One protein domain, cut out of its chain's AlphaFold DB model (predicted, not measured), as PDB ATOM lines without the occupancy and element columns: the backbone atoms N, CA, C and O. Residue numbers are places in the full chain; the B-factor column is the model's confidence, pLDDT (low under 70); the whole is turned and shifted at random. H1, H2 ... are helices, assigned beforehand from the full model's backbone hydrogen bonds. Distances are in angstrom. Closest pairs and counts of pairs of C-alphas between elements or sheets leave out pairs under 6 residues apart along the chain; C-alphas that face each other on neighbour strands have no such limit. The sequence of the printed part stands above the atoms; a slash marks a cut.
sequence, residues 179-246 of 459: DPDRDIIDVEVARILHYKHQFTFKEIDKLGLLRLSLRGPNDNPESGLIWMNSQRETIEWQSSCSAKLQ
ATOM      1  N   ASP A 179     174.470 165.258 185.161       84.81
ATOM      2  CA  ASP A 179     174.727 163.932 184.595       84.81
ATOM      3  C   ASP A 179     175.224 164.051 183.137       84.81
ATOM      4  O   ASP A 179     174.441 164.425 182.253       84.81
ATOM      5  N   PRO A 180     176.510 163.751 182.866       85.75
ATOM      6  CA  PRO A 180     177.114 163.967 181.555       85.75
ATOM      7  C   PRO A 180     176.478 163.102 180.465       85.75
ATOM      8  O   PRO A 180     176.488 163.495 179.296       85.75
ATOM      9  N   ASP A 181     175.882 161.962 180.828       88.94
ATOM     10  CA  ASP A 181     175.203 161.092 179.870       88.94
ATOM     11  C   ASP A 181     173.984 161.798 179.271       88.94
ATOM     12  O   ASP A 181     173.683 161.637 178.086       88.94
ATOM     13  N   ARG A 182     173.310 162.652 180.051       90.88
ATOM     14  CA  ARG A 182     172.173 163.444 179.560       90.88
ATOM     15  C   ARG A 182     172.605 164.476 178.533       90.88
ATOM     16  O   ARG A 182     171.924 164.621 177.524       90.88
ATOM     17  N   ASP A 183     173.735 165.144 178.747       90.62
ATOM     18  CA  ASP A 183     174.262 166.118 177.785       90.62
ATOM     19  C   ASP A 183     174.630 165.435 176.463       90.62
ATOM     20  O   ASP A 183     174.326 165.947 175.386       90.62
ATOM     21  N   ILE A 184     175.245 164.249 176.534       90.94
ATOM     22  CA  ILE A 184     175.588 163.445 175.354       90.94
ATOM     23  C   ILE A 184     174.319 163.023 174.600       90.94
ATOM     24  O   ILE A 184     174.271 163.117 173.369       90.94
ATOM     25  N   ILE A 185     173.279 162.591 175.320       92.75
ATOM     26  CA  ILE A 185     171.982 162.245 174.726       92.75
ATOM     27  C   ILE A 185     171.355 163.472 174.056       92.75
ATOM     28  O   ILE A 185     170.940 163.376 172.902       92.75
ATOM     29  N   ASP A 186     171.321 164.623 174.727       94.94
ATOM     30  CA  ASP A 186     170.719 165.848 174.194       94.94
ATOM     31  C   ASP A 186     171.465 166.339 172.936       94.94
ATOM     32  O   ASP A 186     170.834 166.675 171.927       94.94
ATOM     33  N   VAL A 187     172.804 166.305 172.935       93.88
ATOM     34  CA  VAL A 187     173.629 166.632 171.756       93.88
ATOM     35  C   VAL A 187     173.360 165.666 170.612       93.88
ATOM     36  O   VAL A 187     173.275 166.081 169.454       93.88
ATOM     37  N   GLU A 188     173.186 164.382 170.905       94.50
ATOM     38  CA  GLU A 188     172.892 163.380 169.891       94.50
ATOM     39  C   GLU A 188     171.501 163.561 169.277       94.50
ATOM     40  O   GLU A 188     171.336 163.476 168.054       94.50
ATOM     41  N   VAL A 189     170.500 163.864 170.105       95.69
ATOM     42  CA  VAL A 189     169.149 164.212 169.652       95.69
ATOM     43  C   VAL A 189     169.213 165.439 168.746       95.69
ATOM     44  O   VAL A 189     168.671 165.418 167.638       95.69
ATOM     45  N   ALA A 190     169.936 166.477 169.163       96.19
ATOM     46  CA  ALA A 190     170.142 167.681 168.372       96.19
ATOM     47  C   ALA A 190     170.842 167.399 167.040       96.19
ATOM     48  O   ALA A 190     170.425 167.909 166.000       96.19
ATOM     49  N   ARG A 191     171.869 166.543 167.045       94.88
ATOM     50  CA  ARG A 191     172.616 166.127 165.851       94.88
ATOM     51  C   ARG A 191     171.709 165.439 164.838       94.88
ATOM     52  O   ARG A 191     171.753 165.757 163.648       94.88
ATOM     53  N   ILE A 192     170.848 164.536 165.304       95.31
ATOM     54  CA  ILE A 192     169.867 163.851 164.457       95.31
ATOM     55  C   ILE A 192     168.834 164.851 163.920       95.31
ATOM     56  O   ILE A 192     168.592 164.878 162.714       95.31
ATOM     57  N   LEU A 193     168.241 165.693 164.769       96.19
ATOM     58  CA  LEU A 193     167.257 166.692 164.334       96.19
ATOM     59  C   LEU A 193     167.842 167.660 163.298       96.19
ATOM     60  O   LEU A 193     167.204 167.938 162.282       96.19
ATOM     61  N   HIS A 194     169.078 168.107 163.513       96.12
ATOM     62  CA  HIS A 194     169.760 169.029 162.621       96.12
ATOM     63  C   HIS A 194     170.110 168.380 161.279       96.12
ATOM     64  O   HIS A 194     169.611 168.800 160.238       96.12
ATOM     65  N   TYR A 195     170.917 167.315 161.272       95.56
ATOM     66  CA  TYR A 195     171.439 166.766 160.015       95.56
ATOM     67  C   TYR A 195     170.448 165.862 159.278       95.56
ATOM     68  O   TYR A 195     170.391 165.882 158.049       95.56
ATOM     69  N   LYS A 196     169.652 165.060 159.994       94.44
ATOM     70  CA  LYS A 196     168.698 164.134 159.359       94.44
ATOM     71  C   LYS A 196     167.376 164.817 159.032       94.44
ATOM     72  O   LYS A 196     166.799 164.545 157.982       94.44
ATOM     73  N   HIS A 197     166.886 165.667 159.929       96.12
ATOM     74  CA  HIS A 197     165.567 166.287 159.799       96.12
ATOM     75  C   HIS A 197     165.612 167.762 159.382       96.12
ATOM     76  O   HIS A 197     164.550 168.342 159.180       96.12
ATOM     77  N   GLN A 198     166.807 168.333 159.174       96.38
ATOM     78  CA  GLN A 198     167.013 169.689 158.651       96.38
ATOM     79  C   GLN A 198     166.427 170.794 159.542       96.38
ATOM     80  O   GLN A 198     166.065 171.861 159.050       96.38
ATOM     81  N   PHE A 199     166.339 170.559 160.854       97.62
ATOM     82  CA  PHE A 199     165.959 171.603 161.802       97.62
ATOM     83  C   PHE A 199     167.132 172.560 162.042       97.62
ATOM     84  O   PHE A 199     168.281 172.145 162.218       97.62
ATOM     85  N   THR A 200     166.845 173.854 162.117       96.00
ATOM     86  CA  THR A 200     167.806 174.845 162.615       96.00
ATOM     87  C   THR A 200     167.943 174.749 164.137       96.00
ATOM     88  O   THR A 200     167.031 174.286 164.819       96.00
ATOM     89  N   PHE A 201     169.056 175.229 164.707       95.50
ATOM     90  CA  PHE A 201     169.238 175.217 166.168       95.50
ATOM     91  C   PHE A 201     168.129 175.971 166.908       95.50
ATOM     92  O   PHE A 201     167.590 175.455 167.878       95.50
ATOM     93  N   LYS A 202     167.689 177.117 166.372       95.81
ATOM     94  CA  LYS A 202     166.561 177.882 166.926       95.81
ATOM     95  C   LYS A 202     165.256 177.103 166.924       95.81
ATOM     96  O   LYS A 202     164.465 177.224 167.855       95.81
ATOM     97  N   GLU A 203     164.994 176.344 165.862       97.31
ATOM     98  CA  GLU A 203     163.800 175.507 165.801       97.31
ATOM     99  C   GLU A 203     163.882 174.373 166.814       97.31
ATOM    100  O   GLU A 203     162.888 174.146 167.494       97.31
ATOM    101  N   ILE A 204     165.042 173.720 166.964       97.44
ATOM    102  CA  ILE A 204     165.253 172.665 167.971       97.44
ATOM    103  C   ILE A 204     165.038 173.219 169.382       97.44
ATOM    104  O   ILE A 204     164.263 172.643 170.143       97.44
ATOM    105  N   ASP A 205     165.639 174.365 169.703       96.75
ATOM    106  CA  ASP A 205     165.480 175.022 171.003       96.75
ATOM    107  C   ASP A 205     164.014 175.384 171.276       96.75
ATOM    108  O   ASP A 205     163.501 175.178 172.376       96.75
ATOM    109  N   LYS A 206     163.287 175.846 170.249       97.06
ATOM    110  CA  LYS A 206     161.856 176.170 170.348       97.06
ATOM    111  C   LYS A 206     160.976 174.948 170.626       97.06
ATOM    112  O   LYS A 206     159.874 175.120 171.146       97.06
ATOM    113  N   LEU A 207     161.422 173.733 170.295       97.25
ATOM    114  CA  LEU A 207     160.678 172.517 170.636       97.25
ATOM    115  C   LEU A 207     160.656 172.262 172.149       97.25
ATOM    116  O   LEU A 207     159.776 171.539 172.610       97.25
ATOM    117  N   GLY A 208     161.605 172.822 172.913       95.38
ATOM    118  CA  GLY A 208     161.713 172.600 174.358       95.38
ATOM    119  C   GLY A 208     161.971 171.137 174.732       95.38
ATOM    120  O   GLY A 208     161.593 170.707 175.817       95.38
ATOM    121  N   LEU A 209     162.548 170.356 173.808       95.81
ATOM    122  CA  LEU A 209     162.850 168.935 174.016       95.81
ATOM    123  C   LEU A 209     164.153 168.718 174.788       95.81
ATOM    124  O   LEU A 209     164.282 167.709 175.471       95.81
ATOM    125  N   LEU A 210     165.109 169.635 174.633       96.25
ATOM    126  CA  LEU A 210     166.426 169.565 175.260       96.25
ATOM    127  C   LEU A 210     166.417 170.355 176.566       96.25
ATOM    128  O   LEU A 210     165.687 171.340 176.696       96.25
ATOM    129  N   ARG A 211     167.246 169.940 177.524       94.06
ATOM    130  CA  ARG A 211     167.354 170.606 178.833       94.06
ATOM    131  C   ARG A 211     167.977 171.993 178.738       94.06
ATOM    132  O   ARG A 211     167.545 172.912 179.428       94.06
ATOM    133  N   LEU A 212     168.983 172.124 177.880       93.06
ATOM    134  CA  LEU A 212     169.707 173.360 177.621       93.06
ATOM    135  C   LEU A 212     169.511 173.769 176.164       93.06
ATOM    136  O   LEU A 212     169.425 172.920 175.275       93.06
ATOM    137  N   SER A 213     169.484 175.075 175.916       95.75
ATOM    138  CA  SER A 213     169.531 175.592 174.550       95.75
ATOM    139  C   SER A 213     170.852 175.200 173.885       95.75
ATOM    140  O   SER A 213     171.913 175.214 174.515       95.75
ATOM    141  N   LEU A 214     170.795 174.855 172.601       94.62
ATOM    142  CA  LEU A 214     171.952 174.424 171.819       94.62
ATOM    143  C   LEU A 214     173.038 175.487 171.750       94.62
ATOM    144  O   LEU A 214     174.226 175.162 171.805       94.62
ATOM    145  N   ARG A 215     172.615 176.747 171.657       91.44
ATOM    146  CA  ARG A 215     173.457 177.934 171.781       91.44
ATOM    147  C   ARG A 215     172.932 178.801 172.912       91.44
ATOM    148  O   ARG A 215     171.745 178.753 173.229       91.44
ATOM    149  N   GLY A 216     173.801 179.596 173.525       89.06
ATOM    150  CA  GLY A 216     173.342 180.539 174.538       89.06
ATOM    151  C   GLY A 216     172.582 181.732 173.947       89.06
ATOM    152  O   GLY A 216     172.312 181.791 172.741       89.06
ATOM    153  N   PRO A 217     172.217 182.704 174.800       87.69
ATOM    154  CA  PRO A 217     171.462 183.883 174.393       87.69
ATOM    155  C   PRO A 217     172.102 184.595 173.193       87.69
ATOM    156  O   PRO A 217     173.321 184.743 173.127       87.69
ATOM    157  N   ASN A 218     171.269 185.064 172.259       85.25
ATOM    158  CA  ASN A 218     171.695 185.736 171.021       85.25
ATOM    159  C   ASN A 218     172.564 184.873 170.080       85.25
ATOM    160  O   ASN A 218     173.399 185.413 169.362       85.25
ATOM    161  N   ASP A 219     172.362 183.550 170.066       84.56
ATOM    162  CA  ASP A 219     173.121 182.586 169.249       84.56
ATOM    163  C   ASP A 219     174.633 182.560 169.534       84.56
ATOM    164  O   ASP A 219     175.417 182.169 168.660       84.56
ATOM    165  N   ASN A 220     175.046 182.951 170.745       83.38
ATOM    166  CA  ASN A 220     176.454 182.978 171.128       83.38
ATOM    167  C   ASN A 220     177.074 181.561 171.018       83.38
ATOM    168  O   ASN A 220     176.640 180.661 171.748       83.38
ATOM    169  N   PRO A 221     178.075 181.345 170.134       83.25
ATOM    170  CA  PRO A 221     178.710 180.044 169.931       83.25
ATOM    171  C   PRO A 221     179.542 179.567 171.130       83.25
ATOM    172  O   PRO A 221     179.798 178.374 171.226       83.25
ATOM    173  N   GLU A 222     179.924 180.457 172.046       83.19
ATOM    174  CA  GLU A 222     180.732 180.156 173.241       83.19
ATOM    175  C   GLU A 222     179.860 179.814 174.460       83.19
ATOM    176  O   GLU A 222     180.225 180.028 175.617       83.19
ATOM    177  N   SER A 223     178.633 179.357 174.218       88.31
ATOM    178  CA  SER A 223     177.675 179.037 175.275       88.31
ATOM    179  C   SER A 223     176.598 178.075 174.781       88.31
ATOM    180  O   SER A 223     176.396 177.908 173.577       88.31
ATOM    181  N   GLY A 224     175.876 177.462 175.718       92.38
ATOM    182  CA  GLY A 224     174.855 176.457 175.424       92.38
ATOM    183  C   GLY A 224     175.414 175.039 175.349       92.38
ATOM    184  O   GLY A 224     176.605 174.799 175.559       92.38
ATOM    185  N   LEU A 225     174.528 174.091 175.058       92.94
ATOM    186  CA  LEU A 225     174.814 172.662 175.145       92.94
ATOM    187  C   LEU A 225     175.963 172.223 174.226       92.94
ATOM    188  O   LEU A 225     176.810 171.433 174.639       92.94
ATOM    189  N   ILE A 226     176.010 172.732 172.989       92.50
ATOM    190  CA  ILE A 226     177.032 172.308 172.022       92.50
ATOM    191  C   ILE A 226     178.420 172.791 172.473       92.50
ATOM    192  O   ILE A 226     179.375 172.015 172.454       92.50
ATOM    193  N   TRP A 227     178.521 174.040 172.941       90.06
ATOM    194  CA  TRP A 227     179.757 174.570 173.518       90.06
ATOM    195  C   TRP A 227     180.187 173.757 174.738       90.06
ATOM    196  O   TRP A 227     181.296 173.233 174.751       90.06
ATOM    197  N   MET A 228     179.300 173.567 175.721       88.19
ATOM    198  CA  MET A 228     179.613 172.813 176.942       88.19
ATOM    199  C   MET A 228     180.097 171.394 176.635       88.19
ATOM    200  O   MET A 228     181.082 170.940 177.211       88.19
ATOM    201  N   ASN A 229     179.449 170.705 175.695       89.31
ATOM    202  CA  ASN A 229     179.857 169.366 175.285       89.31
ATOM    203  C   ASN A 229     181.221 169.359 174.575       89.31
ATOM    204  O   ASN A 229     182.001 168.436 174.779       89.31
ATOM    205  N   SER A 230     181.542 170.403 173.804       86.62
ATOM    206  CA  SER A 230     182.839 170.526 173.127       86.62
ATOM    207  C   SER A 230     184.022 170.774 174.059       86.62
ATOM    208  O   SER A 230     185.149 170.454 173.693       86.62
ATOM    209  N   GLN A 231     183.771 171.334 175.247       82.44
ATOM    210  CA  GLN A 231     184.801 171.553 176.266       82.44
ATOM    211  C   GLN A 231     185.103 170.288 177.076       82.44
ATOM    212  O   GLN A 231     186.083 170.242 177.814       82.44
ATOM    213  N   ARG A 232     184.256 169.258 176.976       80.50
ATOM    214  CA  ARG A 232     184.447 167.996 177.687       80.50
ATOM    215  C   ARG A 232     185.338 167.069 176.861       80.50
ATOM    216  O   ARG A 232     185.129 166.895 175.660       80.50
ATOM    217  N   GLU A 233     186.245 166.371 177.538       73.50
ATOM    218  CA  GLU A 233     186.871 165.157 177.006       73.50
ATOM    219  C   GLU A 233     185.822 164.039 176.961       73.50
ATOM    220  O   GLU A 233     185.752 163.162 177.821       73.50
ATOM    221  N   THR A 234     184.911 164.113 175.993       66.88
ATOM    222  CA  THR A 234     183.895 163.079 175.828       66.88
ATOM    223  C   THR A 234     184.511 161.849 175.179       66.88
ATOM    224  O   THR A 234     185.211 161.921 174.166       66.88
ATOM    225  N   ILE A 235     184.210 160.686 175.757       72.06
ATOM    226  CA  ILE A 235     184.406 159.406 175.084       72.06
ATOM    227  C   ILE A 235     183.615 159.464 173.778       72.06
ATOM    228  O   ILE A 235     182.498 159.980 173.745       72.06
ATOM    229  N   GLU A 236     184.190 158.938 172.697       71.25
ATOM    230  CA  GLU A 236     183.568 158.931 171.377       71.25
ATOM    231  C   GLU A 236     182.299 158.064 171.342       71.25
ATOM    232  O   GLU A 236     182.292 156.945 170.831       71.25
ATOM    233  N   TRP A 237     181.193 158.588 171.863       80.75
ATOM    234  CA  TRP A 237     179.902 157.928 171.837       80.75
ATOM    235  C   TRP A 237     179.085 158.426 170.649       80.75
ATOM    236  O   TRP A 237     178.934 159.623 170.403       80.75
ATOM    237  N   GLN A 238     178.567 157.489 169.865       81.12
ATOM    238  CA  GLN A 238     177.643 157.767 168.774       81.12
ATOM    239  C   GLN A 238     176.459 156.824 168.926       81.12
ATOM    240  O   GLN A 238     176.659 155.623 169.133       81.12
ATOM    241  N   SER A 239     175.228 157.321 168.773       83.88
ATOM    242  CA  SER A 239     174.098 156.398 168.716       83.88
ATOM    243  C   SER A 239     174.223 155.499 167.489       83.88
ATOM    244  O   SER A 239     174.792 155.873 166.456       83.88
ATOM    245  N   SER A 240     173.604 154.322 167.563       82.75
ATOM    246  CA  SER A 240     173.491 153.409 166.423       82.75
ATOM    247  C   SER A 240     172.882 154.084 165.187       82.75
ATOM    248  O   SER A 240     173.249 153.751 164.060       82.75
ATOM    249  N   CYS A 241     171.990 155.063 165.382       83.31
ATOM    250  CA  CYS A 241     171.385 155.848 164.312       83.31
ATOM    251  C   CYS A 241     172.426 156.726 163.608       83.31
ATOM    252  O   CYS A 241     172.577 156.630 162.391       83.31
ATOM    253  N   SER A 242     173.171 157.542 164.356       87.62
ATOM    254  CA  SER A 242     174.157 158.452 163.766       87.62
ATOM    255  C   SER A 242     175.362 157.729 163.192       87.62
ATOM    256  O   SER A 242     175.846 158.136 162.141       87.62
ATOM    257  N   ALA A 243     175.804 156.634 163.819       88.50
ATOM    258  CA  ALA A 243     176.861 155.786 163.276       88.50
ATOM    259  C   ALA A 243     176.434 155.166 161.934       88.50
ATOM    260  O   ALA A 243     177.171 155.223 160.950       88.50
ATOM    261  N   LYS A 244     175.202 154.640 161.853       92.00
ATOM    262  CA  LYS A 244     174.644 154.080 160.611       92.00
ATOM    263  C   LYS A 244     174.476 155.134 159.513       92.00
ATOM    264  O   LYS A 244     174.651 154.817 158.340       92.00
ATOM    265  N   LEU A 245     174.096 156.354 159.885       90.50
ATOM    266  CA  LEU A 245     173.872 157.467 158.959       90.50
ATOM    267  C   LEU A 245     175.135 158.288 158.668       90.50
ATOM    268  O   LEU A 245     175.074 159.181 157.831       90.50
ATOM    269  N   GLN A 246     176.250 158.001 159.349       92.38
ATOM    270  CA  GLN A 246     177.502 158.758 159.277       92.38
ATOM    271  C   GLN A 246     177.288 160.270 159.467       92.38
ATOM    272  O   GLN A 246     177.845 161.087 158.735       92.38
TER     273      GLN A 246
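AT A GLANCE: This is residues 179 to 246 of the 459 residues of the protein "Histone-lysine n-methyltransferase ezh1-like" of Lentinula edodes (UniProt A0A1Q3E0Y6). One long helix, H1, is the spine of this domain, with the short helices H2 and H3 packed crosswise on one side of it and the short H4 near it on the opposite side. Between H2 and H3, residues 207 to 224 make a long loop whose far point is Asn 218. The printed part has 68 residues, with four named helices in the order H1, H2, H3, H4 and no named strand; the class is all helix. It is compact, with a radius of gyration of the C-alphas of 11.6 A and spans of 33 by 27 by 18 A.

IN THESE COORDINATES: Find C-alpha 180 at (177.114, 163.967, 181.555); from there H1, residues 180 to 195, runs 22.5 A to C-alpha 195 at (171.439, 166.766, 160.015). Look next at H2, residues 201 to 206, H3, residues 225 to 230, and H4, residues 240 to 245, each 8.5 A long; H4 ends at C-alpha 245 at (173.872, 157.467, 158.959).

HOW THE PARTS SIT: Start at H1, where residues 183 to 187 alone touch H3, about perpendicular at 73 degrees; the closest C-alphas, of Val 187 and Ile 226, are 6.6 A apart. Farther along, residues 190 to 194 alone touch H2, closest at the C-alphas of Ala 190 and Ile 204, 7.0 A. These two helices run opposite ways at a steep tilt of 69.7 degrees, only just short of about perpendicular. H4 is close to H1 but not clearly touching, at a shallow tilt of 29 degrees, the same way; the C-alphas of Ile 192 and Ser 242, the closest, are 6.9 A apart. H2 and H3, H3 and H4, and H2 and H4 are apart. In H1, H2, H3 and H4 every O i to N i+4 pair is within hydrogen-bond range.

THE WHOLE: The two C-alphas farthest apart, of Asn 218 and Lys 244, are 33.5 A apart. The printed part has no cut; the link from H2 to H3 is long. The model's mean pLDDT over the printed part is 90.0, and residue 234 alone is under 70.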